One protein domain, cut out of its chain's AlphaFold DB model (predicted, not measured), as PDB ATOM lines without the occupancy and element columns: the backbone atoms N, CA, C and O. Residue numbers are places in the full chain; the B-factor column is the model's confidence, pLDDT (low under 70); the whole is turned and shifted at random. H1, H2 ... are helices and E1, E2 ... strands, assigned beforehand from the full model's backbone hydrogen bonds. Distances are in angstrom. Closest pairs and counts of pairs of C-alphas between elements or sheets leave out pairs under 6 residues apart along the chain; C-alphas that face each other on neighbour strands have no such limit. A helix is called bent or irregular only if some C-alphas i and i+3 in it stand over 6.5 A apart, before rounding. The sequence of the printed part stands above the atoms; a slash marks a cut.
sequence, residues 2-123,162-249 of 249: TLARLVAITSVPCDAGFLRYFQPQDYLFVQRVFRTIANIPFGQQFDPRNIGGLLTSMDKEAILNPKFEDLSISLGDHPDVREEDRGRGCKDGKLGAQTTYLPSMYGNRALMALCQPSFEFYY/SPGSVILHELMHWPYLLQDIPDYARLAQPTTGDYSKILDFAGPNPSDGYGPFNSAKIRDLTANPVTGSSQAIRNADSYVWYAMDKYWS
ATOM      1  N   THR A   2     178.178 169.086 168.443       86.75
ATOM      2  CA  THR A   2     178.835 169.881 169.499       86.75
ATOM      3  C   THR A   2     180.098 169.225 170.071       86.75
ATOM      4  O   THR A   2     181.167 169.821 169.984       86.75
ATOM      5  N   LEU A   3     180.021 167.963 170.522       89.25
ATOM      6  CA  LEU A   3     181.181 167.214 171.039       89.25
ATOM      7  C   LEU A   3     182.369 167.206 170.060       89.25
ATOM      8  O   LEU A   3     183.494 167.537 170.424       89.25
ATOM      9  N   ALA A   4     182.117 166.885 168.787       91.94
ATOM     10  CA  ALA A   4     183.175 166.810 167.786       91.94
ATOM     11  C   ALA A   4     183.807 168.176 167.493       91.94
ATOM     12  O   ALA A   4     185.020 168.270 167.327       91.94
ATOM     13  N   ARG A   5     183.002 169.243 167.461       90.69
ATOM     14  CA  ARG A   5     183.491 170.614 167.263       90.69
ATOM     15  C   ARG A   5     184.337 171.092 168.415       90.69
ATOM     16  O   ARG A   5     185.409 171.639 168.171       90.69
ATOM     17  N   LEU A   6     183.866 170.861 169.638       90.56
ATOM     18  CA  LEU A   6     184.597 171.220 170.838       90.56
ATOM     19  C   LEU A   6     186.003 170.632 170.773       90.56
ATOM     20  O   LEU A   6     186.975 171.382 170.767       90.56
ATOM     21  N   VAL A   7     186.112 169.319 170.566       93.75
ATOM     22  CA  VAL A   7     187.413 168.656 170.433       93.75
ATOM     23  C   VAL A   7     188.213 169.199 169.246       93.75
ATOM     24  O   VAL A   7     189.400 169.496 169.379       93.75
ATOM     25  N   ALA A   8     187.598 169.364 168.074       93.31
ATOM     26  CA  ALA A   8     188.295 169.827 166.874       93.31
ATOM     27  C   ALA A   8     188.916 171.233 167.018       93.31
ATOM     28  O   ALA A   8     189.918 171.526 166.352       93.31
ATOM     29  N   ILE A   9     188.329 172.077 167.873       91.31
ATOM     30  CA  ILE A   9     188.736 173.465 168.126       91.31
ATOM     31  C   ILE A   9     189.701 173.564 169.310       91.31
ATOM     32  O   ILE A   9     190.667 174.320 169.235       91.31
ATOM     33  N   THR A  10     189.455 172.822 170.395       90.81
ATOM     34  CA  THR A  10     190.160 172.999 171.677       90.81
ATOM     35  C   THR A  10     191.242 171.955 171.948       90.81
ATOM     36  O   THR A  10     192.014 172.098 172.897       90.81
ATOM     37  N   SER A  11     191.329 170.898 171.135       89.38
ATOM     38  CA  SER A  11     192.319 169.835 171.336       89.38
ATOM     39  C   SER A  11     193.754 170.318 171.144       89.38
ATOM     40  O   SER A  11     194.102 170.932 170.135       89.38
ATOM     41  N   VAL A  12     194.627 169.934 172.073       86.38
ATOM     42  CA  VAL A  12     196.083 170.125 171.999       86.38
ATOM     43  C   VAL A  12     196.783 168.799 172.329       86.38
ATOM     44  O   VAL A  12     196.224 168.000 173.079       86.38
ATOM     45  N   PRO A  13     197.987 168.529 171.791       82.06
ATOM     46  CA  PRO A  13     198.626 167.210 171.901       82.06
ATOM     47  C   PRO A  13     199.033 166.812 173.326       82.06
ATOM     48  O   PRO A  13     199.214 165.630 173.599       82.06
ATOM     49  N   CYS A  14     199.185 167.783 174.230       82.94
ATOM     50  CA  CYS A  14     199.599 167.558 175.619       82.94
ATOM     51  C   CYS A  14     198.442 167.695 176.617       82.94
ATOM     52  O   CYS A  14     198.679 167.834 177.815       82.94
ATOM     53  N   ASP A  15     197.204 167.731 176.130       84.50
ATOM     54  CA  ASP A  15     196.035 167.838 176.988       84.50
ATOM     55  C   ASP A  15     195.894 166.607 177.897       84.50
ATOM     56  O   ASP A  15     196.041 165.476 177.437       84.50
ATOM     57  N   ALA A  16     195.597 166.817 179.182       86.19
ATOM     58  CA  ALA A  16     195.483 165.719 180.143       86.19
ATOM     59  C   ALA A  16     194.358 164.733 179.777       86.19
ATOM     60  O   ALA A  16     194.515 163.530 179.982       86.19
ATOM     61  N   GLY A  17     193.267 165.237 179.198       88.56
ATOM     62  CA  GLY A  17     192.170 164.447 178.652       88.56
ATOM     63  C   GLY A  17     192.569 163.638 177.429       88.56
ATOM     64  O   GLY A  17     192.332 162.433 177.357       88.56
ATOM     65  N   PHE A  18     193.275 164.264 176.487       93.38
ATOM     66  CA  PHE A  18     193.824 163.568 175.322       93.38
ATOM     67  C   PHE A  18     194.762 162.433 175.745       93.38
ATOM     68  O   PHE A  18     194.583 161.287 175.333       93.38
ATOM     69  N   LEU A  19     195.717 162.732 176.631       93.00
ATOM     70  CA  LEU A  19     196.673 161.760 177.162       93.00
ATOM     71  C   LEU A  19     196.011 160.694 178.043       93.00
ATOM     72  O   LEU A  19     196.636 159.674 178.335       93.00
ATOM     73  N   ARG A  20     194.749 160.891 178.454       93.50
ATOM     74  CA  ARG A  20     193.964 159.861 179.136       93.50
ATOM     75  C   ARG A  20     193.579 158.718 178.197       93.50
ATOM     76  O   ARG A  20     193.534 157.577 178.649       93.50
ATOM     77  N   TYR A  21     193.358 159.000 176.918       95.69
ATOM     78  CA  TYR A  21     192.785 158.040 175.969       95.69
ATOM     79  C   TYR A  21     193.693 157.698 174.793       95.69
ATOM     80  O   TYR A  21     193.533 156.643 174.189       95.69
ATOM     81  N   PHE A  22     194.669 158.549 174.493       96.38
ATOM     82  CA  PHE A  22     195.551 158.418 173.341       96.38
ATOM     83  C   PHE A  22     197.004 158.716 173.720       96.38
ATOM     84  O   PHE A  22     197.290 159.265 174.785       96.38
ATOM     85  N   GLN A  23     197.938 158.357 172.839       94.50
ATOM     86  CA  GLN A  23     199.345 158.727 172.979       94.50
ATOM     87  C   GLN A  23     199.673 159.965 172.120       94.50
ATOM     88  O   GLN A  23     198.994 160.217 171.122       94.50
ATOM     89  N   PRO A  24     200.721 160.750 172.446       93.31
ATOM     90  CA  PRO A  24     201.053 161.984 171.723       93.31
ATOM     91  C   PRO A  24     201.149 161.841 170.196       93.31
ATOM     92  O   PRO A  24     200.712 162.727 169.461       93.31
ATOM     93  N   GLN A  25     201.682 160.721 169.697       93.38
ATOM     94  CA  GLN A  25     201.821 160.465 168.260       93.38
ATOM     95  C   GLN A  25     200.481 160.289 167.530       93.38
ATOM     96  O   GLN A  25     200.422 160.453 166.313       93.38
ATOM     97  N   ASP A  26     199.405 159.988 168.257       95.88
ATOM     98  CA  ASP A  26     198.073 159.775 167.695       95.88
ATOM     99  C   ASP A  26     197.356 161.098 167.381       95.88
ATOM    100  O   ASP A  26     196.379 161.119 166.627       95.88
ATOM    101  N   TYR A  27     197.839 162.215 167.938       95.75
ATOM    102  CA  TYR A  27     197.114 163.486 167.986       95.75
ATOM    103  C   TYR A  27     196.638 163.967 166.617       95.75
ATOM    104  O   TYR A  27     195.472 164.322 166.462       95.75
ATOM    105  N   LEU A  28     197.510 163.950 165.605       95.81
ATOM    106  CA  LEU A  28     197.144 164.436 164.272       95.81
ATOM    107  C   LEU A  28     196.026 163.603 163.641       95.81
ATOM    108  O   LEU A  28     195.174 164.159 162.953       95.81
ATOM    109  N   PHE A  29     196.015 162.289 163.862       97.44
ATOM    110  CA  PHE A  29     194.956 161.428 163.348       97.44
ATOM    111  C   PHE A  29     193.642 161.691 164.086       97.44
ATOM    112  O   PHE A  29     192.632 161.987 163.451       97.44
ATOM    113  N   VAL A  30     193.680 161.686 165.420       97.62
ATOM    114  CA  VAL A  30     192.501 161.905 166.271       97.62
ATOM    115  C   VAL A  30     191.881 163.280 166.017       97.62
ATOM    116  O   VAL A  30     190.675 163.387 165.800       97.62
ATOM    117  N   GLN A  31     192.694 164.336 165.947       96.81
ATOM    118  CA  GLN A  31     192.223 165.681 165.618       96.81
ATOM    119  C   GLN A  31     191.525 165.710 164.253       96.81
ATOM    120  O   GLN A  31     190.477 166.340 164.107       96.81
ATOM    121  N   ARG A  32     192.088 165.034 163.245       97.81
ATOM    122  CA  ARG A  32     191.498 164.978 161.903       97.81
ATOM    123  C   ARG A  32     190.180 164.215 161.885       97.81
ATOM    124  O   ARG A  32     189.282 164.662 161.189       97.81
ATOM    125  N   VAL A  33     190.020 163.158 162.684       98.31
ATOM    126  CA  VAL A  33     188.726 162.471 162.856       98.31
ATOM    127  C   VAL A  33     187.658 163.454 163.337       98.31
ATOM    128  O   VAL A  33     186.633 163.624 162.676       98.31
ATOM    129  N   PHE A  34     187.922 164.182 164.424       97.69
ATOM    130  CA  PHE A  34     186.965 165.165 164.940       97.69
ATOM    131  C   PHE A  34     186.709 166.315 163.969       97.69
ATOM    132  O   PHE A  34     185.564 166.723 163.800       97.69
ATOM    133  N   ARG A  35     187.747 166.804 163.282       96.19
ATOM    134  CA  ARG A  35     187.618 167.831 162.240       96.19
ATOM    135  C   ARG A  35     186.766 167.354 161.066       96.19
ATOM    136  O   ARG A  35     185.902 168.102 160.628       96.19
ATOM    137  N   THR A  36     186.937 166.118 160.605       97.44
ATOM    138  CA  THR A  36     186.114 165.525 159.539       97.44
ATOM    139  C   THR A  36     184.641 165.468 159.934       97.44
ATOM    140  O   THR A  36     183.790 165.901 159.158       97.44
ATOM    141  N   ILE A  37     184.341 164.997 161.150       96.62
ATOM    142  CA  ILE A  37     182.971 164.928 161.684       96.62
ATOM    143  C   ILE A  37     182.379 166.336 161.835       96.62
ATOM    144  O   ILE A  37     181.234 166.576 161.465       96.62
ATOM    145  N   ALA A  38     183.170 167.283 162.342       93.94
ATOM    146  CA  ALA A  38     182.773 168.674 162.546       93.94
ATOM    147  C   ALA A  38     182.739 169.517 161.258       93.94
ATOM    148  O   ALA A  38     182.353 170.686 161.328       93.94
ATOM    149  N   ASN A  39     183.147 168.944 160.119       94.06
ATOM    150  CA  ASN A  39     183.320 169.620 158.833       94.06
ATOM    151  C   ASN A  39     184.276 170.828 158.881       94.06
ATOM    152  O   ASN A  39     184.000 171.902 158.349       94.06
ATOM    153  N   ILE A  40     185.411 170.660 159.557       93.25
ATOM    154  CA  ILE A  40     186.451 171.677 159.718       93.25
ATOM    155  C   ILE A  40     187.675 171.281 158.872       93.25
ATOM    156  O   ILE A  40     188.204 170.182 159.046       93.25
ATOM    157  N   PRO A  41     188.199 172.160 157.999       93.62
ATOM    158  CA  PRO A  41     189.437 171.913 157.265       93.62
ATOM    159  C   PRO A  41     190.635 171.583 158.170       93.62
ATOM    160  O   PRO A  41     190.888 172.250 159.174       93.62
ATOM    161  N   PHE A  42     191.463 170.609 157.777       94.31
ATOM    162  CA  PHE A  42     192.600 170.153 158.593       94.31
ATOM    163  C   PHE A  42     193.667 171.218 158.860       94.31
ATOM    164  O   PHE A  42     194.371 171.106 159.858       94.31
ATOM    165  N   GLY A  43     193.789 172.237 158.008       89.88
ATOM    166  CA  GLY A  43     194.726 173.348 158.201       89.88
ATOM    167  C   GLY A  43     194.164 174.522 159.005       89.88
ATOM    168  O   GLY A  43     194.919 175.438 159.326       89.88
ATOM    169  N   GLN A  44     192.863 174.519 159.328       91.00
ATOM    170  CA  GLN A  44     192.228 175.646 160.005       91.00
ATOM    171  C   GLN A  44     192.834 175.851 161.398       91.00
ATOM    172  O   GLN A  44     192.972 174.908 162.185       91.00
ATOM    173  N   GLN A  45     193.214 177.096 161.673       89.19
ATOM    174  CA  GLN A  45     193.733 177.548 162.958       89.19
ATOM    175  C   GLN A  45     192.630 178.295 163.708       89.19
ATOM    176  O   GLN A  45     191.798 178.960 163.087       89.19
ATOM    177  N   PHE A  46     192.638 178.199 165.033       88.94
ATOM    178  CA  PHE A  46     191.674 178.867 165.900       88.94
ATOM    179  C   PHE A  46     192.405 179.791 166.869       88.94
ATOM    180  O   PHE A  46     193.428 179.410 167.432       88.94
ATOM    181  N   ASP A  47     191.886 181.007 167.051       86.12
ATOM    182  CA  ASP A  47     192.389 181.930 168.069       86.12
ATOM    183  C   ASP A  47     191.799 181.536 169.433       86.12
ATOM    184  O   ASP A  47     190.570 181.596 169.587       86.12
ATOM    185  N   PRO A  48     192.630 181.182 170.433       83.12
ATOM    186  CA  PRO A  48     192.157 180.815 171.764       83.12
ATOM    187  C   PRO A  48     191.246 181.862 172.412       83.12
ATOM    188  O   PRO A  48     190.361 181.514 173.190       83.12
ATOM    189  N   ARG A  49     191.411 183.144 172.060       86.06
ATOM    190  CA  ARG A  49     190.624 184.255 172.618       86.06
ATOM    191  C   ARG A  49     189.164 184.254 172.164       86.06
ATOM    192  O   ARG A  49     188.330 184.857 172.827       86.06
ATOM    193  N   ASN A  50     188.854 183.565 171.064       87.00
ATOM    194  CA  ASN A  50     187.535 183.593 170.430       87.00
ATOM    195  C   ASN A  50     186.817 182.236 170.473       87.00
ATOM    196  O   ASN A  50     185.747 182.106 169.880       87.00
ATOM    197  N   ILE A  51     187.374 181.232 171.166       84.75
ATOM    198  CA  ILE A  51     186.815 179.868 171.219       84.75
ATOM    199  C   ILE A  51     185.347 179.881 171.663       84.75
ATOM    200  O   ILE A  51     184.517 179.269 170.997       84.75
ATOM    201  N   GLY A  52     185.007 180.620 172.727       79.81
ATOM    202  CA  GLY A  52     183.627 180.686 173.226       79.81
ATOM    203  C   GLY A  52     182.639 181.182 172.164       79.81
ATOM    204  O   GLY A  52     181.623 180.541 171.913       79.81
ATOM    205  N   GLY A  53     182.979 182.271 171.465       81.56
ATOM    206  CA  GLY A  53     182.148 182.805 170.381       81.56
ATOM    207  C   GLY A  53     182.059 181.869 169.171       81.56
ATOM    208  O   GLY A  53     180.989 181.733 168.577       81.56
ATOM    209  N   LEU A  54     183.157 181.186 168.833       82.31
ATOM    210  CA  LEU A  54     183.190 180.200 167.751       82.31
ATOM    211  C   LEU A  54     182.244 179.033 168.034       82.31
ATOM    212  O   LEU A  54     181.401 178.737 167.190       82.31
ATOM    213  N   LEU A  55     182.323 178.437 169.226       81.12
ATOM    214  CA  LEU A  55     181.465 177.319 169.623       81.12
ATOM    215  C   LEU A  55     179.979 177.702 169.547       81.12
ATOM    216  O   LEU A  55     179.202 177.000 168.905       81.12
ATOM    217  N   THR A  56     179.599 178.870 170.077       77.44
ATOM    218  CA  THR A  56     178.206 179.346 170.011       77.44
ATOM    219  C   THR A  56     177.734 179.637 168.583       77.44
ATOM    220  O   THR A  56     176.560 179.443 168.266       77.44
ATOM    221  N   SER A  57     178.614 180.135 167.710       74.69
ATOM    222  CA  SER A  57     178.250 180.463 166.324       74.69
ATOM    223  C   SER A  57     178.071 179.223 165.448       74.69
ATOM    224  O   SER A  57     177.135 179.156 164.653       74.69
ATOM    225  N   MET A  58     178.930 178.216 165.625       70.12
ATOM    226  CA  MET A  58     178.933 177.025 164.780       70.12
ATOM    227  C   MET A  58     177.686 176.167 164.990       70.12
ATOM    228  O   MET A  58     177.242 175.501 164.054       70.12
ATOM    229  N   ASP A  59     177.087 176.201 166.179       67.88
ATOM    230  CA  ASP A  59     175.864 175.450 166.472       67.88
ATOM    231  C   ASP A  59     174.606 176.061 165.838       67.88
ATOM    232  O   ASP A  59     173.634 175.342 165.618       67.88
ATOM    233  N   LYS A  60     174.635 177.342 165.442       65.62
ATOM    234  CA  LYS A  60     173.497 178.009 164.783       65.62
ATOM    235  C   LYS A  60     173.422 177.758 163.276       65.62
ATOM    236  O   LYS A  60     172.326 177.663 162.737       65.62
ATOM    237  N   GLU A  61     174.565 177.629 162.607       61.25
ATOM    238  CA  GLU A  61     174.661 177.428 161.150       61.25
ATOM    239  C   GLU A  61     175.604 176.268 160.832       61.25
ATOM    240  O   GLU A  61     176.654 176.399 160.200       61.25
ATOM    241  N   ALA A  62     175.246 175.094 161.340       67.81
ATOM    242  CA  ALA A  62     176.075 173.917 161.209       67.81
ATOM    243  C   ALA A  62     176.089 173.373 159.770       67.81
ATOM    244  O   ALA A  62     175.272 172.525 159.425       67.81
ATOM    245  N   ILE A  63     177.057 173.790 158.946       83.88
ATOM    246  CA  ILE A  63     177.318 173.119 157.663       83.88
ATOM    247  C   ILE A  63     177.931 171.751 157.968       83.88
ATOM    248  O   ILE A  63     179.091 171.654 158.377       83.88
ATOM    249  N   LEU A  64     177.139 170.696 157.795       90.00
ATOM    250  CA  LEU A  64     177.587 169.319 157.971       90.00
ATOM    251  C   LEU A  64     178.549 168.914 156.851       90.00
ATOM    252  O   LEU A  64     178.525 169.470 155.754       90.00
ATOM    253  N   ASN A  65     179.394 167.923 157.133       94.19
ATOM    254  CA  ASN A  65     180.200 167.282 156.100       94.19
ATOM    255  C   ASN A  65     179.252 166.727 155.017       94.19
ATOM    256  O   ASN A  65     178.331 165.997 155.382       94.19
ATOM    257  N   PRO A  66     179.447 167.026 153.719       95.75
ATOM    258  CA  PRO A  66     178.535 166.575 152.664       95.75
ATOM    259  C   PRO A  66     178.296 165.062 152.655       95.75
ATOM    260  O   PRO A  66     177.220 164.609 152.289       95.75
ATOM    261  N   LYS A  67     179.257 164.265 153.140       97.69
ATOM    262  CA  LYS A  67     179.090 162.813 153.254       97.69
ATOM    263  C   LYS A  67     177.940 162.405 154.170       97.69
ATOM    264  O   LYS A  67     177.428 161.314 153.982       97.69
ATOM    265  N   PHE A  68     177.495 163.258 155.100       96.62
ATOM    266  CA  PHE A  68     176.305 163.001 155.920       96.62
ATOM    267  C   PHE A  68     175.016 162.824 155.097       96.62
ATOM    268  O   PHE A  68     174.059 162.282 155.635       96.62
ATOM    269  N   GLU A  69     174.988 163.192 153.811       96.88
ATOM    270  CA  GLU A  69     173.892 162.832 152.896       96.88
ATOM    271  C   GLU A  69     173.727 161.307 152.732       96.88
ATOM    272  O   GLU A  69     172.622 160.826 152.491       96.88
ATOM    273  N   ASP A  70     174.802 160.537 152.928       98.12
ATOM    274  CA  ASP A  70     174.806 159.070 152.898       98.12
ATOM    275  C   ASP A  70     174.537 158.439 154.287       98.12
ATOM    276  O   ASP A  70     174.568 157.211 154.433       98.12
ATOM    277  N   LEU A  71     174.268 159.241 155.326       98.00
ATOM    278  CA  LEU A  71     173.881 158.742 156.648       98.00
ATOM    279  C   LEU A  71     172.360 158.587 156.740       98.00
ATOM    280  O   LEU A  71     171.610 159.545 156.573       98.00
ATOM    281  N   SER A  72     171.905 157.388 157.095       97.88
ATOM    282  CA  SER A  72     170.503 157.097 157.391       97.88
ATOM    283  C   SER A  72     170.387 156.560 158.809       97.88
ATOM    284  O   SER A  72     171.074 155.604 159.167       97.88
ATOM    285  N   ILE A  73     169.530 157.180 159.622       96.81
ATOM    286  CA  ILE A  73     169.324 156.807 161.023       96.81
ATOM    287  C   ILE A  73     167.878 156.351 161.215       96.81
ATOM    288  O   ILE A  73     166.946 157.076 160.867       96.81
ATOM    289  N   SER A  74     167.687 155.176 161.806       95.62
ATOM    290  CA  SER A  74     166.385 154.652 162.223       95.62
ATOM    291  C   SER A  74     166.283 154.558 163.741       95.62
ATOM    292  O   SER A  74     167.269 154.296 164.426       95.62
ATOM    293  N   LEU A  75     165.068 154.707 164.270       93.75
ATOM    294  CA  LEU A  75     164.747 154.268 165.628       93.75
ATOM    295  C   LEU A  75     164.351 152.788 165.581       93.75
ATOM    296  O   LEU A  75     163.420 152.418 164.866       93.75
ATOM    297  N   GLY A  76     165.064 151.951 166.329       92.69
ATOM    298  CA  GLY A  76     165.029 150.500 166.167       92.69
ATOM    299  C   GLY A  76     165.894 150.026 164.996       92.69
ATOM    300  O   GLY A  76     166.624 150.809 164.382       92.69
ATOM    301  N   ASP A  77     165.814 148.728 164.698       93.12
ATOM    302  CA  ASP A  77     166.586 148.122 163.611       93.12
ATOM    303  C   ASP A  77     166.364 148.852 162.277       93.12
ATOM    304  O   ASP A  77     165.227 149.166 161.915       93.12
ATOM    305  N   HIS A  78     167.437 149.066 161.513       94.94
ATOM    306  CA  HIS A  78     167.350 149.818 160.265       94.94
ATOM    307  C   HIS A  78     166.598 149.033 159.176       94.94
ATOM    308  O   HIS A  78     167.002 147.912 158.851       94.94
ATOM    309  N   PRO A  79     165.528 149.595 158.573       95.19
ATOM    310  CA  PRO A  79     164.650 148.855 157.661       95.19
ATOM    311  C   PRO A  79     165.343 148.436 156.358       95.19
ATOM    312  O   PRO A  79     165.036 147.379 155.820       95.19
ATOM    313  N   ASP A  80     166.310 149.228 155.886       95.62
ATOM    314  CA  ASP A  80     167.079 148.912 154.672       95.62
ATOM    315  C   ASP A  80     168.157 147.832 154.887       95.62
ATOM    316  O   ASP A  80     168.762 147.375 153.917       95.62
ATOM    317  N   VAL A  81     168.433 147.435 156.138       95.12
ATOM    318  CA  VAL A  81     169.419 146.389 156.447       95.12
ATOM    319  C   VAL A  81     168.731 145.032 156.399       95.12
ATOM    320  O   VAL A  81     167.832 144.749 157.204       95.12
ATOM    321  N   ARG A  82     169.192 144.183 155.476       93.81
ATOM    322  CA  ARG A  82     168.737 142.794 155.341       93.81
ATOM    323  C   ARG A  82     168.977 142.023 156.635       93.81
ATOM    324  O   ARG A  82     169.908 142.329 157.376       93.81
ATOM    325  N   GLU A  83     168.151 141.020 156.912       88.50
ATOM    326  CA  GLU A  83     168.272 140.250 158.154       88.50
ATOM    327  C   GLU A  83     169.613 139.507 158.248       88.50
ATOM    328  O   GLU A  83     170.194 139.459 159.327       88.50
ATOM    329  N   GLU A  84     170.147 139.002 157.134       89.69
ATOM    330  CA  GLU A  84     171.434 138.296 157.082       89.69
ATOM    331  C   GLU A  84     172.661 139.196 157.300       89.69
ATOM    332  O   GLU A  84     173.694 138.722 157.769       89.69
ATOM    333  N   ASP A  85     172.542 140.489 156.989       88.56
ATOM    334  CA  ASP A  85     173.599 141.488 157.195       88.56
ATOM    335  C   ASP A  85     173.472 142.169 158.566       88.56
ATOM    336  O   ASP A  85     174.319 142.980 158.961       88.56
ATOM    337  N   ARG A  86     172.389 141.874 159.293       81.19
ATOM    338  CA  ARG A  86     172.118 142.436 160.608       81.19
ATOM    339  C   ARG A  86     173.042 141.775 161.620       81.19
ATOM    340  O   ARG A  86     173.065 140.556 161.769       81.19
ATOM    341  N   GLY A  87     173.818 142.598 162.322       78.19
ATOM    342  CA  GLY A  87     174.561 142.143 163.492       78.19
ATOM    343  C   GLY A  87     173.635 142.008 164.702       78.19
ATOM    344  O   GLY A  87     172.565 141.409 164.628       78.19
ATOM    345  N   ARG A  88     174.043 142.582 165.836       80.19
ATOM    346  CA  ARG A  88     173.193 142.640 167.034       80.19
ATOM    347  C   ARG A  88     172.017 143.582 166.773       80.19
ATOM    348  O   ARG A  88     172.234 144.720 166.386       80.19
ATOM    349  N   GLY A  89     170.789 143.126 166.993       79.00
ATOM    350  CA  GLY A  89     169.601 143.955 166.787       79.00
ATOM    351  C   GLY A  89     169.209 144.745 168.035       79.00
ATOM    352  O   GLY A  89     169.510 144.362 169.166       79.00
ATOM    353  N   CYS A  90     168.420 145.800 167.849       86.75
ATOM    354  CA  CYS A  90     167.761 146.518 168.939       86.75
ATOM    355  C   CYS A  90     166.793 145.629 169.735       86.75
ATOM    356  O   CYS A  90     166.495 145.927 170.891       86.75
ATOM    357  N   LYS A  91     166.323 144.523 169.140       80.00
ATOM    358  CA  LYS A  91     165.427 143.545 169.780       80.00
ATOM    359  C   LYS A  91     166.029 142.890 171.028       80.00
ATOM    360  O   LYS A  91     165.276 142.443 171.887       80.00
ATOM    361  N   ASP A  92     167.356 142.872 171.153       73.56
ATOM    362  CA  ASP A  92     168.045 142.255 172.291       73.56
ATOM    363  C   ASP A  92     168.025 143.134 173.556       73.56
ATOM    364  O   ASP A  92     168.447 142.685 174.623       73.56
ATOM    365  N   GLY A  93     167.576 144.395 173.454       74.88
ATOM    366  CA  GLY A  93     167.403 145.323 174.582       74.88
ATOM    367  C   GLY A  93     168.694 145.748 175.294       74.88
ATOM    368  O   GLY A  93     168.640 146.399 176.331       74.88
ATOM    369  N   LYS A  94     169.863 145.368 174.771       78.69
ATOM    370  CA  LYS A  94     171.182 145.620 175.387       78.69
ATOM    371  C   LYS A  94     172.090 146.520 174.559       78.69
ATOM    372  O   LYS A  94     173.187 146.852 174.994       78.69
ATOM    373  N   LEU A  95     171.661 146.854 173.351       84.69
ATOM    374  CA  LEU A  95     172.436 147.620 172.393       84.69
ATOM    375  C   LEU A  95     171.990 149.078 172.451       84.69
ATOM    376  O   LEU A  95     170.791 149.333 172.433       84.69
ATOM    377  N   GLY A  96     172.932 150.018 172.534       88.62
ATOM    378  CA  GLY A  96     172.624 151.446 172.415       88.62
ATOM    379  C   GLY A  96     172.327 151.814 170.963       88.62
ATOM    380  O   GLY A  96     171.271 152.372 170.656       88.62
ATOM    381  N   ALA A  97     173.231 151.442 170.062       93.56
ATOM    382  CA  ALA A  97     173.091 151.642 168.632       93.56
ATOM    383  C   ALA A  97     173.948 150.643 167.845       93.56
ATOM    384  O   ALA A  97     174.720 149.880 168.428       93.56
ATOM    385  N   GLN A  98     173.774 150.634 166.526       93.69
ATOM    386  CA  GLN A  98     174.660 149.939 165.602       93.69
ATOM    387  C   GLN A  98     174.657 150.609 164.233       93.69
ATOM    388  O   GLN A  98     173.599 150.863 163.663       93.69
ATOM    389  N   THR A  99     175.836 150.776 163.649       94.75
ATOM    390  CA  THR A  99     176.017 151.165 162.251       94.75
ATOM    391  C   THR A  99     176.358 149.970 161.389       94.75
ATOM    392  O   THR A  99     177.401 149.329 161.547       94.75
ATOM    393  N   THR A 100     175.507 149.717 160.401       94.88
ATOM    394  CA  THR A 100     175.816 148.808 159.303       94.88
ATOM    395  C   THR A 100     176.453 149.592 158.163       94.88
ATOM    396  O   THR A 100     175.851 150.505 157.598       94.88
ATOM    397  N   TYR A 101     177.677 149.201 157.807       94.62
ATOM    398  CA  TYR A 101     178.399 149.688 156.637       94.62
ATOM    399  C   TYR A 101     178.955 148.493 155.863       94.62
ATOM    400  O   TYR A 101     179.862 147.799 156.330       94.62
ATOM    401  N   LEU A 102     178.391 148.246 154.683       94.38
ATOM    402  CA  LEU A 102     178.793 147.157 153.799       94.38
ATOM    403  C   LEU A 102     178.782 147.660 152.347       94.38
ATOM    404  O   LEU A 102     177.738 147.606 151.694       94.38
ATOM    405  N   PRO A 103     179.924 148.161 151.832       94.81
ATOM    406  CA  PRO A 103     179.991 148.832 150.532       94.81
ATOM    407  C   PRO A 103     179.507 148.014 149.348       94.81
ATOM    408  O   PRO A 103     178.867 148.550 148.446       94.81
ATOM    409  N   SER A 104     179.761 146.709 149.375       94.06
ATOM    410  CA  SER A 104     179.310 145.778 148.342       94.06
ATOM    411  C   SER A 104     177.786 145.690 148.223       94.06
ATOM    412  O   SER A 104     177.290 145.295 147.171       94.06
ATOM    413  N   MET A 105     177.048 146.058 149.275       95.12
ATOM    414  CA  MET A 105     175.593 145.896 149.360       95.12
ATOM    415  C   MET A 105     174.849 147.227 149.420       95.12
ATOM    416  O   MET A 105     173.807 147.372 148.785       95.12
ATOM    417  N   TYR A 106     175.384 148.191 150.169       96.06
ATOM    418  CA  TYR A 106     174.725 149.463 150.479       96.06
ATOM    419  C   TYR A 106     175.510 150.682 149.970       96.06
ATOM    420  O   TYR A 106     175.124 151.820 150.238       96.06
ATOM    421  N   GLY A 107     176.605 150.466 149.231       95.69
ATOM    422  CA  GLY A 107     177.479 151.538 148.765       95.69
ATOM    423  C   GLY A 107     178.102 152.310 149.929       95.69
ATOM    424  O   GLY A 107     178.515 151.745 150.936       95.69
ATOM    425  N   ASN A 108     178.151 153.631 149.815       96.88
ATOM    426  CA  ASN A 108     178.787 154.476 150.825       96.88
ATOM    427  C   ASN A 108     177.927 154.722 152.075       96.88
ATOM    428  O   ASN A 108     178.391 155.384 153.006       96.88
ATOM    429  N   ARG A 109     176.704 154.181 152.118       97.75
ATOM    430  CA  ARG A 109     175.717 154.493 153.152       97.75
ATOM    431  C   ARG A 109     176.110 153.940 154.517       97.75
ATOM    432  O   ARG A 109     176.474 152.770 154.637       97.75
ATOM    433  N   ALA A 110     175.958 154.765 155.549       97.00
ATOM    434  CA  ALA A 110     175.878 154.301 156.931       97.00
ATOM    435  C   ALA A 110     174.408 154.114 157.303       97.00
ATOM    436  O   ALA A 110     173.645 155.080 157.332       97.00
ATOM    437  N   LEU A 111     174.017 152.870 157.576       97.19
ATOM    438  CA  LEU A 111     172.669 152.521 158.014       97.19
ATOM    439  C   LEU A 111     172.706 152.312 159.528       97.19
ATOM    440  O   LEU A 111     173.070 151.237 160.005       97.19
ATOM    441  N   MET A 112     172.407 153.371 160.276       96.75
ATOM    442  CA  MET A 112     172.505 153.402 161.733       96.75
ATOM    443  C   MET A 112     171.153 153.092 162.378       96.75
ATOM    444  O   MET A 112     170.162 153.767 162.120       96.75
ATOM    445  N   ALA A 113     171.128 152.105 163.262       95.31
ATOM    446  CA  ALA A 113     170.014 151.817 164.148       95.31
ATOM    447  C   ALA A 113     170.282 152.438 165.524       95.31
ATOM    448  O   ALA A 113     171.269 152.092 166.169       95.31
ATOM    449  N   LEU A 114     169.408 153.332 165.988       94.75
ATOM    450  CA  LEU A 114     169.385 153.818 167.368       94.75
ATOM    451  C   LEU A 114     168.345 153.034 168.158       94.75
ATOM    452  O   LEU A 114     167.151 153.071 167.859       94.75
ATOM    453  N   CYS A 115     168.793 152.323 169.182       93.50
ATOM    454  CA  CYS A 115     167.949 151.443 169.967       93.50
ATOM    455  C   CYS A 115     167.413 152.143 171.221       93.50
ATOM    456  O   CYS A 115     167.993 153.108 171.720       93.50
ATOM    457  N   GLN A 116     166.317 151.611 171.765       91.62
ATOM    458  CA  GLN A 116     165.650 152.126 172.964       91.62
ATOM    459  C   GLN A 116     166.596 152.373 174.162       91.62
ATOM    460  O   GLN A 116     166.496 153.458 174.738       91.62
ATOM    461  N   PRO A 117     167.574 151.494 174.480       89.69
ATOM    462  CA  PRO A 117     168.534 151.744 175.559       89.69
ATOM    463  C   PRO A 117     169.276 153.085 175.477       89.69
ATOM    464  O   PRO A 117     169.597 153.658 176.516       89.69
ATOM    465  N   SER A 118     169.509 153.628 174.273       88.62
ATOM    466  CA  SER A 118     170.154 154.942 174.117       88.62
ATOM    467  C   SER A 118     169.359 156.081 174.747       88.62
ATOM    468  O   SER A 118     169.952 157.071 175.153       88.62
ATOM    469  N   PHE A 119     168.035 155.951 174.821       87.06
ATOM    470  CA  PHE A 119     167.138 156.973 175.361       87.06
ATOM    471  C   PHE A 119     166.680 156.661 176.791       87.06
ATOM    472  O   PHE A 119     166.159 157.540 177.468       87.06
ATOM    473  N   GLU A 120     166.867 155.424 177.254       85.38
ATOM    474  CA  GLU A 120     166.535 155.014 178.623       85.38
ATOM    475  C   GLU A 120     167.694 155.217 179.597       85.38
ATOM    476  O   GLU A 120     167.468 155.520 180.766       85.38
ATOM    477  N   PHE A 121     168.933 155.036 179.132       80.50
ATOM    478  CA  PHE A 121     170.115 155.081 179.994       80.50
ATOM    479  C   PHE A 121     170.869 156.409 179.948       80.50
ATOM    480  O   PHE A 121     171.686 156.654 180.835       80.50
ATOM    481  N   TYR A 122     170.611 157.256 178.948       83.94
ATOM    482  CA  TYR A 122     171.371 158.484 178.726       83.94
ATOM    483  C   TYR A 122     170.452 159.694 178.572       83.94
ATOM    484  O   TYR A 122     169.505 159.675 177.785       83.94
ATOM    485  N   TYR A 123     170.776 160.773 179.283       80.38
ATOM    486  CA  TYR A 123     170.106 162.062 179.131       80.38
ATOM    487  C   TYR A 123     170.630 162.804 177.899       80.38
ATOM    488  O   TYR A 123     171.774 162.617 177.470       80.38
ATOM    489  N   SER A 162     175.547 160.875 176.466       89.12
ATOM    490  CA  SER A 162     174.289 161.282 175.848       89.12
ATOM    491  C   SER A 162     173.977 160.386 174.642       89.12
ATOM    492  O   SER A 162     174.896 159.760 174.096       89.12
ATOM    493  N   PRO A 163     172.737 160.379 174.114       91.12
ATOM    494  CA  PRO A 163     172.449 159.750 172.823       91.12
ATOM    495  C   PRO A 163     173.370 160.257 171.697       91.12
ATOM    496  O   PRO A 163     173.759 159.503 170.808       91.12
ATOM    497  N   GLY A 164     173.789 161.526 171.754       91.50
ATOM    498  CA  GLY A 164     174.757 162.095 170.813       91.50
ATOM    499  C   GLY A 164     176.157 161.480 170.922       91.50
ATOM    500  O   GLY A 164     176.861 161.394 169.917       91.50
ATOM    501  N   SER A 165     176.547 161.021 172.112       92.88
ATOM    502  CA  SER A 165     177.794 160.288 172.365       92.88
ATOM    503  C   SER A 165     177.740 158.888 171.747       92.88
ATOM    504  O   SER A 165     178.721 158.438 171.161       92.88
ATOM    505  N   VAL A 166     176.571 158.239 171.797       94.31
ATOM    506  CA  VAL A 166     176.329 156.957 171.119       94.31
ATOM    507  C   VAL A 166     176.386 157.134 169.600       94.31
ATOM    508  O   VAL A 166     177.077 156.390 168.920       94.31
ATOM    509  N   ILE A 167     175.760 158.177 169.047       95.81
ATOM    510  CA  ILE A 167     175.893 158.484 167.612       95.81
ATOM    511  C   ILE A 167     177.364 158.737 167.246       95.81
ATOM    512  O   ILE A 167     177.831 158.267 166.215       95.81
ATOM    513  N   LEU A 168     178.116 159.461 168.083       97.06
ATOM    514  CA  LEU A 168     179.540 159.704 167.847       97.06
ATOM    515  C   LEU A 168     180.348 158.401 167.795       97.06
ATOM    516  O   LEU A 168     181.183 158.269 166.902       97.06
ATOM    517  N   HIS A 169     180.088 157.464 168.713       97.56
ATOM    518  CA  HIS A 169     180.668 156.118 168.699       97.56
ATOM    519  C   HIS A 169     180.439 155.456 167.337       97.56
ATOM    520  O   HIS A 169     181.372 155.070 166.638       97.56
ATOM    521  N   GLU A 170     179.178 155.425 166.922       97.31
ATOM    522  CA  GLU A 170     178.726 154.764 165.709       97.31
ATOM    523  C   GLU A 170     179.297 155.373 164.420       97.31
ATOM    524  O   GLU A 170     179.635 154.652 163.478       97.31
ATOM    525  N   LEU A 171     179.509 156.691 164.384       98.00
ATOM    526  CA  LEU A 171     180.172 157.356 163.259       98.00
ATOM    527  C   LEU A 171     181.623 156.889 163.057       98.00
ATOM    528  O   LEU A 171     182.119 156.941 161.931       98.00
ATOM    529  N   MET A 172     182.302 156.394 164.098       97.94
ATOM    530  CA  MET A 172     183.652 155.829 163.961       97.94
ATOM    531  C   MET A 172     183.647 154.561 163.101       97.94
ATOM    532  O   MET A 172     184.617 154.272 162.396       97.94
ATOM    533  N   HIS A 173     182.534 153.829 163.091       97.12
ATOM    534  CA  HIS A 173     182.359 152.624 162.286       97.12
ATOM    535  C   HIS A 173     181.993 152.901 160.826       97.12
ATOM    536  O   HIS A 173     181.745 151.945 160.084       97.12
ATOM    537  N   TRP A 174     181.998 154.167 160.388       97.62
ATOM    538  CA  TRP A 174     181.684 154.572 159.020       97.62
ATOM    539  C   TRP A 174     182.923 155.058 158.238       97.62
ATOM    540  O   TRP A 174     183.204 156.257 158.164       97.62
ATOM    541  N   PRO A 175     183.670 154.138 157.592       96.88
ATOM    542  CA  PRO A 175     184.863 154.440 156.804       96.88
ATOM    543  C   PRO A 175     184.691 155.533 155.775       96.88
ATOM    544  O   PRO A 175     185.579 156.365 155.647       96.88
ATOM    545  N   TYR A 176     183.571 155.547 155.051       98.06
ATOM    546  CA  TYR A 176     183.377 156.512 153.979       98.06
ATOM    547  C   TYR A 176     183.471 157.951 154.488       98.06
ATOM    548  O   TYR A 176     184.105 158.772 153.827       98.06
ATOM    549  N   LEU A 177     182.954 158.248 155.685       98.31
ATOM    550  CA  LEU A 177     183.106 159.564 156.307       98.31
ATOM    551  C   LEU A 177     184.582 159.921 156.537       98.31
ATOM    552  O   LEU A 177     184.991 161.046 156.263       98.31
ATOM    553  N   LEU A 178     185.384 158.961 157.000       98.12
ATOM    554  CA  LEU A 178     186.741 159.179 157.512       98.12
ATOM    555  C   LEU A 178     187.868 158.895 156.502       98.12
ATOM    556  O   LEU A 178     189.007 159.291 156.740       98.12
ATOM    557  N   GLN A 179     187.578 158.251 155.368       96.38
ATOM    558  CA  GLN A 179     188.587 157.739 154.431       96.38
ATOM    559  C   GLN A 179     189.479 158.813 153.789       96.38
ATOM    560  O   GLN A 179     190.573 158.494 153.332       96.38
ATOM    561  N   ASP A 180     189.036 160.076 153.772       97.00
ATOM    562  CA  ASP A 180     189.805 161.196 153.207       97.00
ATOM    563  C   ASP A 180     190.872 161.719 154.187       97.00
ATOM    564  O   ASP A 180     191.680 162.586 153.844       97.00
ATOM    565  N   ILE A 181     190.891 161.215 155.426       98.12
ATOM    566  CA  ILE A 181     191.952 161.513 156.385       98.12
ATOM    567  C   ILE A 181     193.256 160.875 155.869       98.12
ATOM    568  O   ILE A 181     193.279 159.677 155.578       98.12
ATOM    569  N   PRO A 182     194.369 161.631 155.784       96.94
ATOM    570  CA  PRO A 182     195.651 161.071 155.376       96.94
ATOM    571  C   PRO A 182     196.026 159.852 156.222       96.94
ATOM    572  O   PRO A 182     195.913 159.891 157.447       96.94
ATOM    573  N   ASP A 183     196.483 158.793 155.553       95.44
ATOM    574  CA  ASP A 183     196.815 157.485 156.131       95.44
ATOM    575  C   ASP A 183     195.653 156.716 156.784       95.44
ATOM    576  O   ASP A 183     195.909 155.711 157.450       95.44
ATOM    577  N   TYR A 184     194.385 157.098 156.579       97.12
ATOM    578  CA  TYR A 184     193.252 156.422 157.225       97.12
ATOM    579  C   TYR A 184     193.261 154.903 157.020       97.12
ATOM    580  O   TYR A 184     193.221 154.156 157.994       97.12
ATOM    581  N   ALA A 185     193.411 154.431 155.777       94.62
ATOM    582  CA  ALA A 185     193.434 152.998 155.471       94.62
ATOM    583  C   ALA A 185     194.598 152.242 156.142       94.62
ATOM    584  O   ALA A 185     194.491 151.050 156.409       94.62
ATOM    585  N   ARG A 186     195.708 152.929 156.433       94.75
ATOM    586  CA  ARG A 186     196.863 152.353 157.132       94.75
ATOM    587  C   ARG A 186     196.653 152.347 158.650       94.75
ATOM    588  O   ARG A 186     197.080 151.412 159.325       94.75
ATOM    589  N   LEU A 187     196.051 153.408 159.190       96.50
ATOM    590  CA  LEU A 187     195.911 153.653 160.628       96.50
ATOM    591  C   LEU A 187     194.692 152.958 161.244       96.50
ATOM    592  O   LEU A 187     194.799 152.445 162.359       96.50
ATOM    593  N   ALA A 188     193.576 152.891 160.520       95.44
ATOM    594  CA  ALA A 188     192.387 152.138 160.906       95.44
ATOM    595  C   ALA A 188     192.627 150.614 160.837       95.44
ATOM    596  O   ALA A 188     193.704 150.147 160.453       95.44
ATOM    597  N   GLN A 189     191.641 149.815 161.250       93.00
ATOM    598  CA  GLN A 189     191.748 148.358 161.228       93.00
ATOM    599  C   GLN A 189     191.214 147.791 159.902       93.00
ATOM    600  O   GLN A 189     190.080 148.108 159.534       93.00
ATOM    601  N   PRO A 190     191.979 146.939 159.190       92.06
ATOM    602  CA  PRO A 190     191.494 146.289 157.976       92.06
ATOM    603  C   PRO A 190     190.332 145.341 158.288       92.06
ATOM    604  O   PRO A 190     190.306 144.682 159.331       92.06
ATOM    605  N   THR A 191     189.380 145.260 157.365       90.12
ATOM    606  CA  THR A 191     188.224 144.357 157.433       90.12
ATOM    607  C   THR A 191     188.275 143.320 156.313       90.12
ATOM    608  O   THR A 191     189.079 143.424 155.390       90.12
ATOM    609  N   THR A 192     187.392 142.323 156.371       84.94
ATOM    610  CA  THR A 192     187.258 141.284 155.336       84.94
ATOM    611  C   THR A 192     186.657 141.787 154.019       84.94
ATOM    612  O   THR A 192     186.642 141.038 153.051       84.94
ATOM    613  N   GLY A 193     186.149 143.023 153.969       82.25
ATOM    614  CA  GLY A 193     185.509 143.615 152.789       82.25
ATOM    615  C   GLY A 193     186.401 144.561 151.982       82.25
ATOM    616  O   GLY A 193     185.864 145.434 151.311       82.25
ATOM    617  N   ASP A 194     187.728 144.449 152.094       87.50
ATOM    618  CA  ASP A 194     188.715 145.315 151.421       87.50
ATOM    619  C   ASP A 194     188.608 146.817 151.760       87.50
ATOM    620  O   ASP A 194     189.030 147.689 151.004       87.50
ATOM    621  N   TYR A 195     188.092 147.137 152.947       92.81
ATOM    622  CA  TYR A 195     188.112 148.486 153.515       92.81
ATOM    623  C   TYR A 195     188.628 148.458 154.957       92.81
ATOM    624  O   TYR A 195     188.646 147.409 155.605       92.81
ATOM    625  N   SER A 196     189.036 149.614 155.479       94.75
ATOM    626  CA  SER A 196     189.477 149.754 156.874       94.75
ATOM    627  C   SER A 196     188.502 150.599 157.679       94.75
ATOM    628  O   SER A 196     187.965 151.576 157.159       94.75
ATOM    629  N   LYS A 197     188.269 150.241 158.943       95.12
ATOM    630  CA  LYS A 197     187.385 150.983 159.847       95.12
ATOM    631  C   LYS A 197     187.943 151.067 161.262       95.12
ATOM    632  O   LYS A 197     188.744 150.225 161.665       95.12
ATOM    633  N   ILE A 198     187.529 152.086 162.006       97.62
ATOM    634  CA  ILE A 198     187.692 152.099 163.461       97.62
ATOM    635  C   ILE A 198     186.646 151.121 164.013       97.62
ATOM    636  O   ILE A 198     185.503 151.103 163.552       97.62
ATOM    637  N   LEU A 199     187.060 150.238 164.916       95.19
ATOM    638  CA  LEU A 199     186.261 149.125 165.424       95.19
ATOM    639  C   LEU A 199     186.008 149.278 166.921       95.19
ATOM    640  O   LEU A 199     186.579 150.141 167.580       95.19
ATOM    641  N   ASP A 200     185.154 148.416 167.455       96.00
ATOM    642  CA  ASP A 200     185.159 148.138 168.883       96.00
ATOM    643  C   ASP A 200     186.379 147.285 169.196       96.00
ATOM    644  O   ASP A 200     186.571 146.216 168.604       96.00
ATOM    645  N   PHE A 201     187.225 147.752 170.111       96.00
ATOM    646  CA  PHE A 201     188.357 146.952 170.544       96.00
ATOM    647  C   PHE A 201     187.867 145.660 171.204       96.00
ATOM    648  O   PHE A 201     186.998 145.676 172.078       96.00
ATOM    649  N   ALA A 202     188.480 144.545 170.816       93.44
ATOM    650  CA  ALA A 202     188.262 143.238 171.414       93.44
ATOM    651  C   ALA A 202     189.563 142.738 172.050       93.44
ATOM    652  O   ALA A 202     190.633 142.787 171.440       93.44
ATOM    653  N   GLY A 203     189.443 142.276 173.293       85.94
ATOM    654  CA  GLY A 203     190.539 141.853 174.148       85.94
ATOM    655  C   GLY A 203     191.275 140.589 173.726       85.94
ATOM    656  O   GLY A 203     190.920 139.910 172.764       85.94
ATOM    657  N   PRO A 204     192.306 140.247 174.515       90.00
ATOM    658  CA  PRO A 204     191.993 139.631 175.812       90.00
ATOM    659  C   PRO A 204     192.162 140.513 177.062       90.00
ATOM    660  O   PRO A 204     191.589 140.181 178.096       90.00
ATOM    661  N   ASN A 205     192.941 141.598 177.023       89.12
ATOM    662  CA  ASN A 205     193.125 142.484 178.181       89.12
ATOM    663  C   ASN A 205     193.340 143.948 177.738       89.12
ATOM    664  O   ASN A 205     194.406 144.231 177.189       89.12
ATOM    665  N   PRO A 206     192.389 144.870 177.992       93.56
ATOM    666  CA  PRO A 206     191.052 144.626 178.567       93.56
ATOM    667  C   PRO A 206     190.205 143.691 177.685       93.56
ATOM    668  O   PRO A 206     190.568 143.460 176.539       93.56
ATOM    669  N   SER A 207     189.115 143.111 178.209       93.31
ATOM    670  CA  SER A 207     188.250 142.171 177.460       93.31
ATOM    671  C   SER A 207     187.573 142.803 176.242       93.31
ATOM    672  O   SER A 207     187.299 142.120 175.256       93.31
ATOM    673  N   ASP A 208     187.334 144.105 176.316       94.88
ATOM    674  CA  ASP A 208     186.700 144.951 175.315       94.88
ATOM    675  C   ASP A 208     187.217 146.389 175.478       94.88
ATOM    676  O   ASP A 208     187.999 146.671 176.389       94.88
ATOM    677  N   GLY A 209     186.810 147.287 174.582       94.81
ATOM    678  CA  GLY A 209     187.131 148.712 174.660       94.81
ATOM    679  C   GLY A 209     186.056 149.609 175.245       94.81
ATOM    680  O   GLY A 209     186.234 150.822 175.183       94.81
ATOM    681  N   TYR A 210     184.975 149.056 175.800       94.00
ATOM    682  CA  TYR A 210     183.843 149.856 176.259       94.00
ATOM    683  C   TYR A 210     184.073 150.451 177.648       94.00
ATOM    684  O   TYR A 210     184.547 149.802 178.582       94.00
ATOM    685  N   GLY A 211     183.659 151.701 177.797       91.62
ATOM    686  CA  GLY A 211     183.777 152.471 179.020       91.62
ATOM    687  C   GLY A 211     185.132 153.170 179.168       91.62
ATOM    688  O   GLY A 211     186.126 152.809 178.522       91.62
ATOM    689  N   PRO A 212     185.201 154.152 180.081       90.31
ATOM    690  CA  PRO A 212     186.351 155.042 180.187       90.31
ATOM    691  C   PRO A 212     187.588 154.292 180.682       90.31
ATOM    692  O   PRO A 212     188.699 154.514 180.211       90.31
ATOM    693  N   PHE A 213     187.399 153.330 181.588       90.75
ATOM    694  CA  PHE A 213     188.491 152.529 182.137       90.75
ATOM    695  C   PHE A 213     189.163 151.637 181.087       90.75
ATOM    696  O   PHE A 213     190.391 151.625 180.988       90.75
ATOM    697  N   ASN A 214     188.380 150.897 180.297       94.56
ATOM    698  CA  ASN A 214     188.934 150.019 179.268       94.56
ATOM    699  C   ASN A 214     189.525 150.840 178.117       94.56
ATOM    700  O   ASN A 214     190.654 150.575 177.707       94.56
ATOM    701  N   SER A 215     188.832 151.896 177.676       95.38
ATOM    702  CA  SER A 215     189.342 152.837 176.672       95.38
ATOM    703  C   SER A 215     190.683 153.460 177.069       95.38
ATOM    704  O   SER A 215     191.601 153.501 176.249       95.38
ATOM    705  N   ALA A 216     190.838 153.888 178.327       93.62
ATOM    706  CA  ALA A 216     192.099 154.436 178.828       93.62
ATOM    707  C   ALA A 216     193.216 153.382 178.869       93.62
ATOM    708  O   ALA A 216     194.354 153.679 178.518       93.62
ATOM    709  N   LYS A 217     192.902 152.132 179.237       95.25
ATOM    710  CA  LYS A 217     193.881 151.031 179.249       95.25
ATOM    711  C   LYS A 217     194.400 150.663 177.865       95.25
ATOM    712  O   LYS A 217     195.565 150.293 177.741       95.25
ATOM    713  N   ILE A 218     193.561 150.745 176.830       96.38
ATOM    714  CA  ILE A 218     193.952 150.378 175.458       96.38
ATOM    715  C   ILE A 218     195.125 151.230 174.968       96.38
ATOM    716  O   ILE A 218     195.982 150.728 174.235       96.38
ATOM    717  N   ARG A 219     195.202 152.497 175.393       93.50
ATOM    718  CA  ARG A 219     196.296 153.394 175.011       93.50
ATOM    719  C   ARG A 219     197.664 152.853 175.445       93.50
ATOM    720  O   ARG A 219     198.642 153.124 174.761       93.50
ATOM    721  N   ASP A 220     197.734 152.112 176.553       93.75
ATOM    722  CA  ASP A 220     198.983 151.624 177.155       93.75
ATOM    723  C   ASP A 220     199.384 150.238 176.610       93.75
ATOM    724  O   ASP A 220     200.420 149.684 176.982       93.75
ATOM    725  N   LEU A 221     198.577 149.660 175.713       95.31
ATOM    726  CA  LEU A 221     198.929 148.429 175.013       95.31
ATOM    727  C   LEU A 221     200.085 148.660 174.040       95.31
ATOM    728  O   LEU A 221     200.327 149.768 173.559       95.31
ATOM    729  N   THR A 222     200.768 147.566 173.697       94.12
ATOM    730  CA  THR A 222     201.830 147.590 172.689       94.12
ATOM    731  C   THR A 222     201.312 148.227 171.399       94.12
ATOM    732  O   THR A 222     200.328 147.765 170.806       94.12
ATOM    733  N   ALA A 223     201.992 149.295 170.976       93.19
ATOM    734  CA  ALA A 223     201.686 150.009 169.747       93.19
ATOM    735  C   ALA A 223     201.674 149.051 168.552       93.19
ATOM    736  O   ALA A 223     202.365 148.028 168.531       93.19
ATOM    737  N   ASN A 224     200.878 149.378 167.540       90.00
ATOM    738  CA  ASN A 224     200.829 148.558 166.347       90.00
ATOM    739  C   ASN A 224     202.209 148.578 165.654       90.00
ATOM    740  O   ASN A 224     202.706 149.657 165.327       90.00
ATOM    741  N   PRO A 225     202.829 147.414 165.388       88.88
ATOM    742  CA  PRO A 225     204.202 147.359 164.882       88.88
ATOM    743  C   PRO A 225     204.344 147.865 163.441       88.88
ATOM    744  O   PRO A 225     205.443 148.208 163.021       88.88
ATOM    745  N   VAL A 226     203.247 147.914 162.677       87.94
ATOM    746  CA  VAL A 226     203.227 148.405 161.292       87.94
ATOM    747  C   VAL A 226     203.070 149.921 161.256       87.94
ATOM    748  O   VAL A 226     203.676 150.590 160.423       87.94
ATOM    749  N   THR A 227     202.237 150.481 162.135       90.25
ATOM    750  CA  THR A 227     201.898 151.907 162.086       90.25
ATOM    751  C   THR A 227     202.635 152.764 163.102       90.25
ATOM    752  O   THR A 227     202.692 153.976 162.901       90.25
ATOM    753  N   GLY A 228     203.154 152.169 164.178       91.19
ATOM    754  CA  GLY A 228     203.713 152.864 165.342       91.19
ATOM    755  C   GLY A 228     202.672 153.590 166.207       91.19
ATOM    756  O   GLY A 228     203.032 154.215 167.203       91.19
ATOM    757  N   SER A 229     201.387 153.526 165.845       93.88
ATOM    758  CA  SER A 229     200.297 154.180 166.574       93.88
ATOM    759  C   SER A 229     199.827 153.335 167.752       93.88
ATOM    760  O   SER A 229     199.973 152.105 167.743       93.88
ATOM    761  N   SER A 230     199.210 153.974 168.746       95.12
ATOM    762  CA  SER A 230     198.556 153.223 169.820       95.12
ATOM    763  C   SER A 230     197.402 152.378 169.268       95.12
ATOM    764  O   SER A 230     196.890 152.618 168.169       95.12
ATOM    765  N   GLN A 231     196.965 151.376 170.033       95.50
ATOM    766  CA  GLN A 231     195.758 150.622 169.680       95.50
ATOM    767  C   GLN A 231     194.486 151.465 169.874       95.50
ATOM    768  O   GLN A 231     193.455 151.163 169.277       95.50
ATOM    769  N   ALA A 232     194.555 152.543 170.666       96.88
ATOM    770  CA  ALA A 232     193.393 153.355 171.017       96.88
ATOM    771  C   ALA A 232     192.800 154.084 169.810       96.88
ATOM    772  O   ALA A 232     191.584 154.223 169.727       96.88
ATOM    773  N   ILE A 233     193.611 154.458 168.809       97.38
ATOM    774  CA  ILE A 233     193.080 155.100 167.592       97.38
ATOM    775  C   ILE A 233     192.146 154.196 166.780       97.38
ATOM    776  O   ILE A 233     191.458 154.678 165.881       97.38
ATOM    777  N   ARG A 234     192.138 152.891 167.072       96.69
ATOM    778  CA  ARG A 234     191.302 151.881 166.418       96.69
ATOM    779  C   ARG A 234     190.085 151.482 167.247       96.69
ATOM    780  O   ARG A 234     189.321 150.658 166.760       96.69
ATOM    781  N   ASN A 235     189.907 152.061 168.436       98.06
ATOM    782  CA  ASN A 235     188.769 151.829 169.317       98.06
ATOM    783  C   ASN A 235     187.783 153.001 169.232       98.06
ATOM    784  O   ASN A 235     188.157 154.128 169.554       98.06
ATOM    785  N   ALA A 236     186.534 152.749 168.841       98.06
ATOM    786  CA  ALA A 236     185.508 153.787 168.724       98.06
ATOM    787  C   ALA A 236     185.268 154.520 170.054       98.06
ATOM    788  O   ALA A 236     185.221 155.751 170.096       98.06
ATOM    789  N   ASP A 237     185.214 153.776 171.159       97.25
ATOM    790  CA  ASP A 237     184.870 154.337 172.464       97.25
ATOM    791  C   ASP A 237     185.963 155.259 173.038       97.25
ATOM    792  O   ASP A 237     185.661 156.213 173.751       97.25
ATOM    793  N   SER A 238     187.228 155.087 172.633       97.75
ATOM    794  CA  SER A 238     188.311 156.009 173.007       97.75
ATOM    795  C   SER A 238     188.055 157.436 172.496       97.75
ATOM    796  O   SER A 238     188.391 158.404 173.178       97.75
ATOM    797  N   TYR A 239     187.420 157.587 171.326       98.19
ATOM    798  CA  TYR A 239     187.020 158.898 170.801       98.19
ATOM    799  C   TYR A 239     185.858 159.483 171.596       98.19
ATOM    800  O   TYR A 239     185.861 160.675 171.895       98.19
ATOM    801  N   VAL A 240     184.878 158.652 171.954       96.69
ATOM    802  CA  VAL A 240     183.723 159.071 172.755       96.69
ATOM    803  C   VAL A 240     184.193 159.614 174.091       96.69
ATOM    804  O   VAL A 240     183.875 160.751 174.426       96.69
ATOM    805  N   TRP A 241     185.000 158.848 174.822       94.69
ATOM    806  CA  TRP A 241     185.441 159.240 176.154       94.69
ATOM    807  C   TRP A 241     186.357 160.449 176.156       94.69
ATOM    808  O   TRP A 241     186.219 161.297 177.030       94.69
ATOM    809  N   TYR A 242     187.216 160.598 175.149       95.25
ATOM    810  CA  TYR A 242     187.972 161.835 174.997       95.25
ATOM    811  C   TYR A 242     187.060 163.037 174.715       95.25
ATOM    812  O   TYR A 242     187.248 164.102 175.296       95.25
ATOM    813  N   ALA A 243     186.053 162.879 173.853       95.00
ATOM    814  CA  ALA A 243     185.112 163.957 173.575       95.00
ATOM    815  C   ALA A 243     184.253 164.314 174.793       95.00
ATOM    816  O   ALA A 243     183.945 165.489 174.987       95.00
ATOM    817  N   MET A 244     183.898 163.321 175.610       90.44
ATOM    818  CA  MET A 244     183.181 163.541 176.858       90.44
ATOM    819  C   MET A 244     184.054 164.242 177.891       90.44
ATOM    820  O   MET A 244     183.646 165.287 178.380       90.44
ATOM    821  N   ASP A 245     185.251 163.730 178.179       88.44
ATOM    822  CA  ASP A 245     186.180 164.374 179.115       88.44
ATOM    823  C   ASP A 245     186.402 165.844 178.728       88.44
ATOM    824  O   ASP A 245     186.235 166.731 179.558       88.44
ATOM    825  N   LYS A 246     186.594 166.118 177.430       87.75
ATOM    826  CA  LYS A 246     186.714 167.484 176.910       87.75
ATOM    827  C   LYS A 246     185.495 168.369 177.082       87.75
ATOM    828  O   LYS A 246     185.657 169.580 177.175       87.75
ATOM    829  N   TYR A 247     184.299 167.804 177.018       86.81
ATOM    830  CA  TYR A 247     183.062 168.557 177.186       86.81
ATOM    831  C   TYR A 247     182.808 168.934 178.644       86.81
ATOM    832  O   TYR A 247     182.252 169.994 178.914       86.81
ATOM    833  N   TRP A 248     183.259 168.095 179.569       80.62
ATOM    834  CA  TRP A 248     183.027 168.261 180.998       80.62
ATOM    835  C   TRP A 248     184.183 168.945 181.755       80.62
ATOM    836  O   TRP A 248     184.031 169.232 182.946       80.62
ATOM    837  N   SER A 249     185.312 169.215 181.084       76.00
ATOM    838  CA  SER A 249     186.513 169.893 181.613       76.00
ATOM    839  C   SER A 249     186.644 171.340 181.143       76.00
ATOM    840  O   SER A 249     186.989 172.205 181.976       76.00
TER     841      SER A 249
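This is residues 2 to 123 and 162 to 249 of the 249 residues of an uncharacterized protein of Cladophialophora yegresii CBS 114405 (UniProt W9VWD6). A core of mostly crossed helices is built round H12, with H1, H2, H8 and H11 packed on it, and H8 also covers one face of a small three-stranded sheet. H4 packs on H1 toward one end of the longest axis, and the link of residues 76 to 96 lies toward the other, beyond the sheet. The printed part has 210 residues, with twelve named helices and three named strands in the order H1 H2 H3 H4 H5 E1 E2 H6 E3 H7 H8 H9 H10 H11 H12; the mixed sheet runs E1 E3 E2. The class is mostly helix, though under half of the residues are in named elements. The whole is compact, with a radius of gyration of the C-alphas of 16.7 A and spans of 51 by 42 by 32 A.

H1, residues 2 to 10, begins with C-alpha 2 at (178.835, 169.881, 169.499). H2 is residues 18 to 21, H3 24 to 38 at 21.5 A, and H4 48 to 58 at 15.4 A. H3 and H4 are irregular: C-alphas 25 and 28 are 7.3 A apart, and C-alphas 49 and 52 are 7.9 A apart. H5 is residues 66 to 70, E1 71 to 75 at 13.6 A, E2 97 to 100, H6 103 to 106, E3 110 to 114 and H7 117 to 120. H8 is residues 163 to 172 at 14.8 A, H9 175 to 178, H10 184 to 187 and H11 212 to 218. H12, residues 236 to 248, is 19.1 A long and ends with C-alpha 248 at (183.027, 168.261, 180.998).

H12 is the hub; it touches H8 at a steep tilt of 42 degrees, opposite ways, with closest C-alphas His 169 and Ala 236, 5.4 A. With residues 243 to 247 alone it touches H1, about perpendicular at 76 degrees. It also touches H2 and H11. H1 touches H3, with closest C-alphas Ala 4 and Phe 34, 5.0 A, and H4. H9 touches H3 and only just H5, with 3 pairs of C-alphas within 8 A; H10 is near H3. H8 is on the sheet at a height of 9.0 A, two layers, a helix on one face of a sheet. H7 only just touches H8, with 3 pairs; H6 touches no helix. E1 and E3 are parallel, with N 72 and O 110 at 2.9 A; E3 and E2 are antiparallel, with N 113 and O 98 at 2.8 A. Every O i to N i+4 pair is within hydrogen-bond range in H1, H11 and H12, against 9 of 11 in H3, 5 of 7 in H4, 5 of 6 in H8 and 0 of 1 in H5, where 2 of 2 O i to N i+3 pairs are.

The C-alphas of Arg 49 and Glu 84, the two farthest apart, are 52.2 A apart. Residues 124 to 161 are not printed; C-alphas 123 and 162 are 5.4 A apart across the cut. The links E1 to E2, H10 to H11 and H11 to H12 are long. Residues 59 to 62 have pLDDT under 70; the mean of the printed part is 91.4.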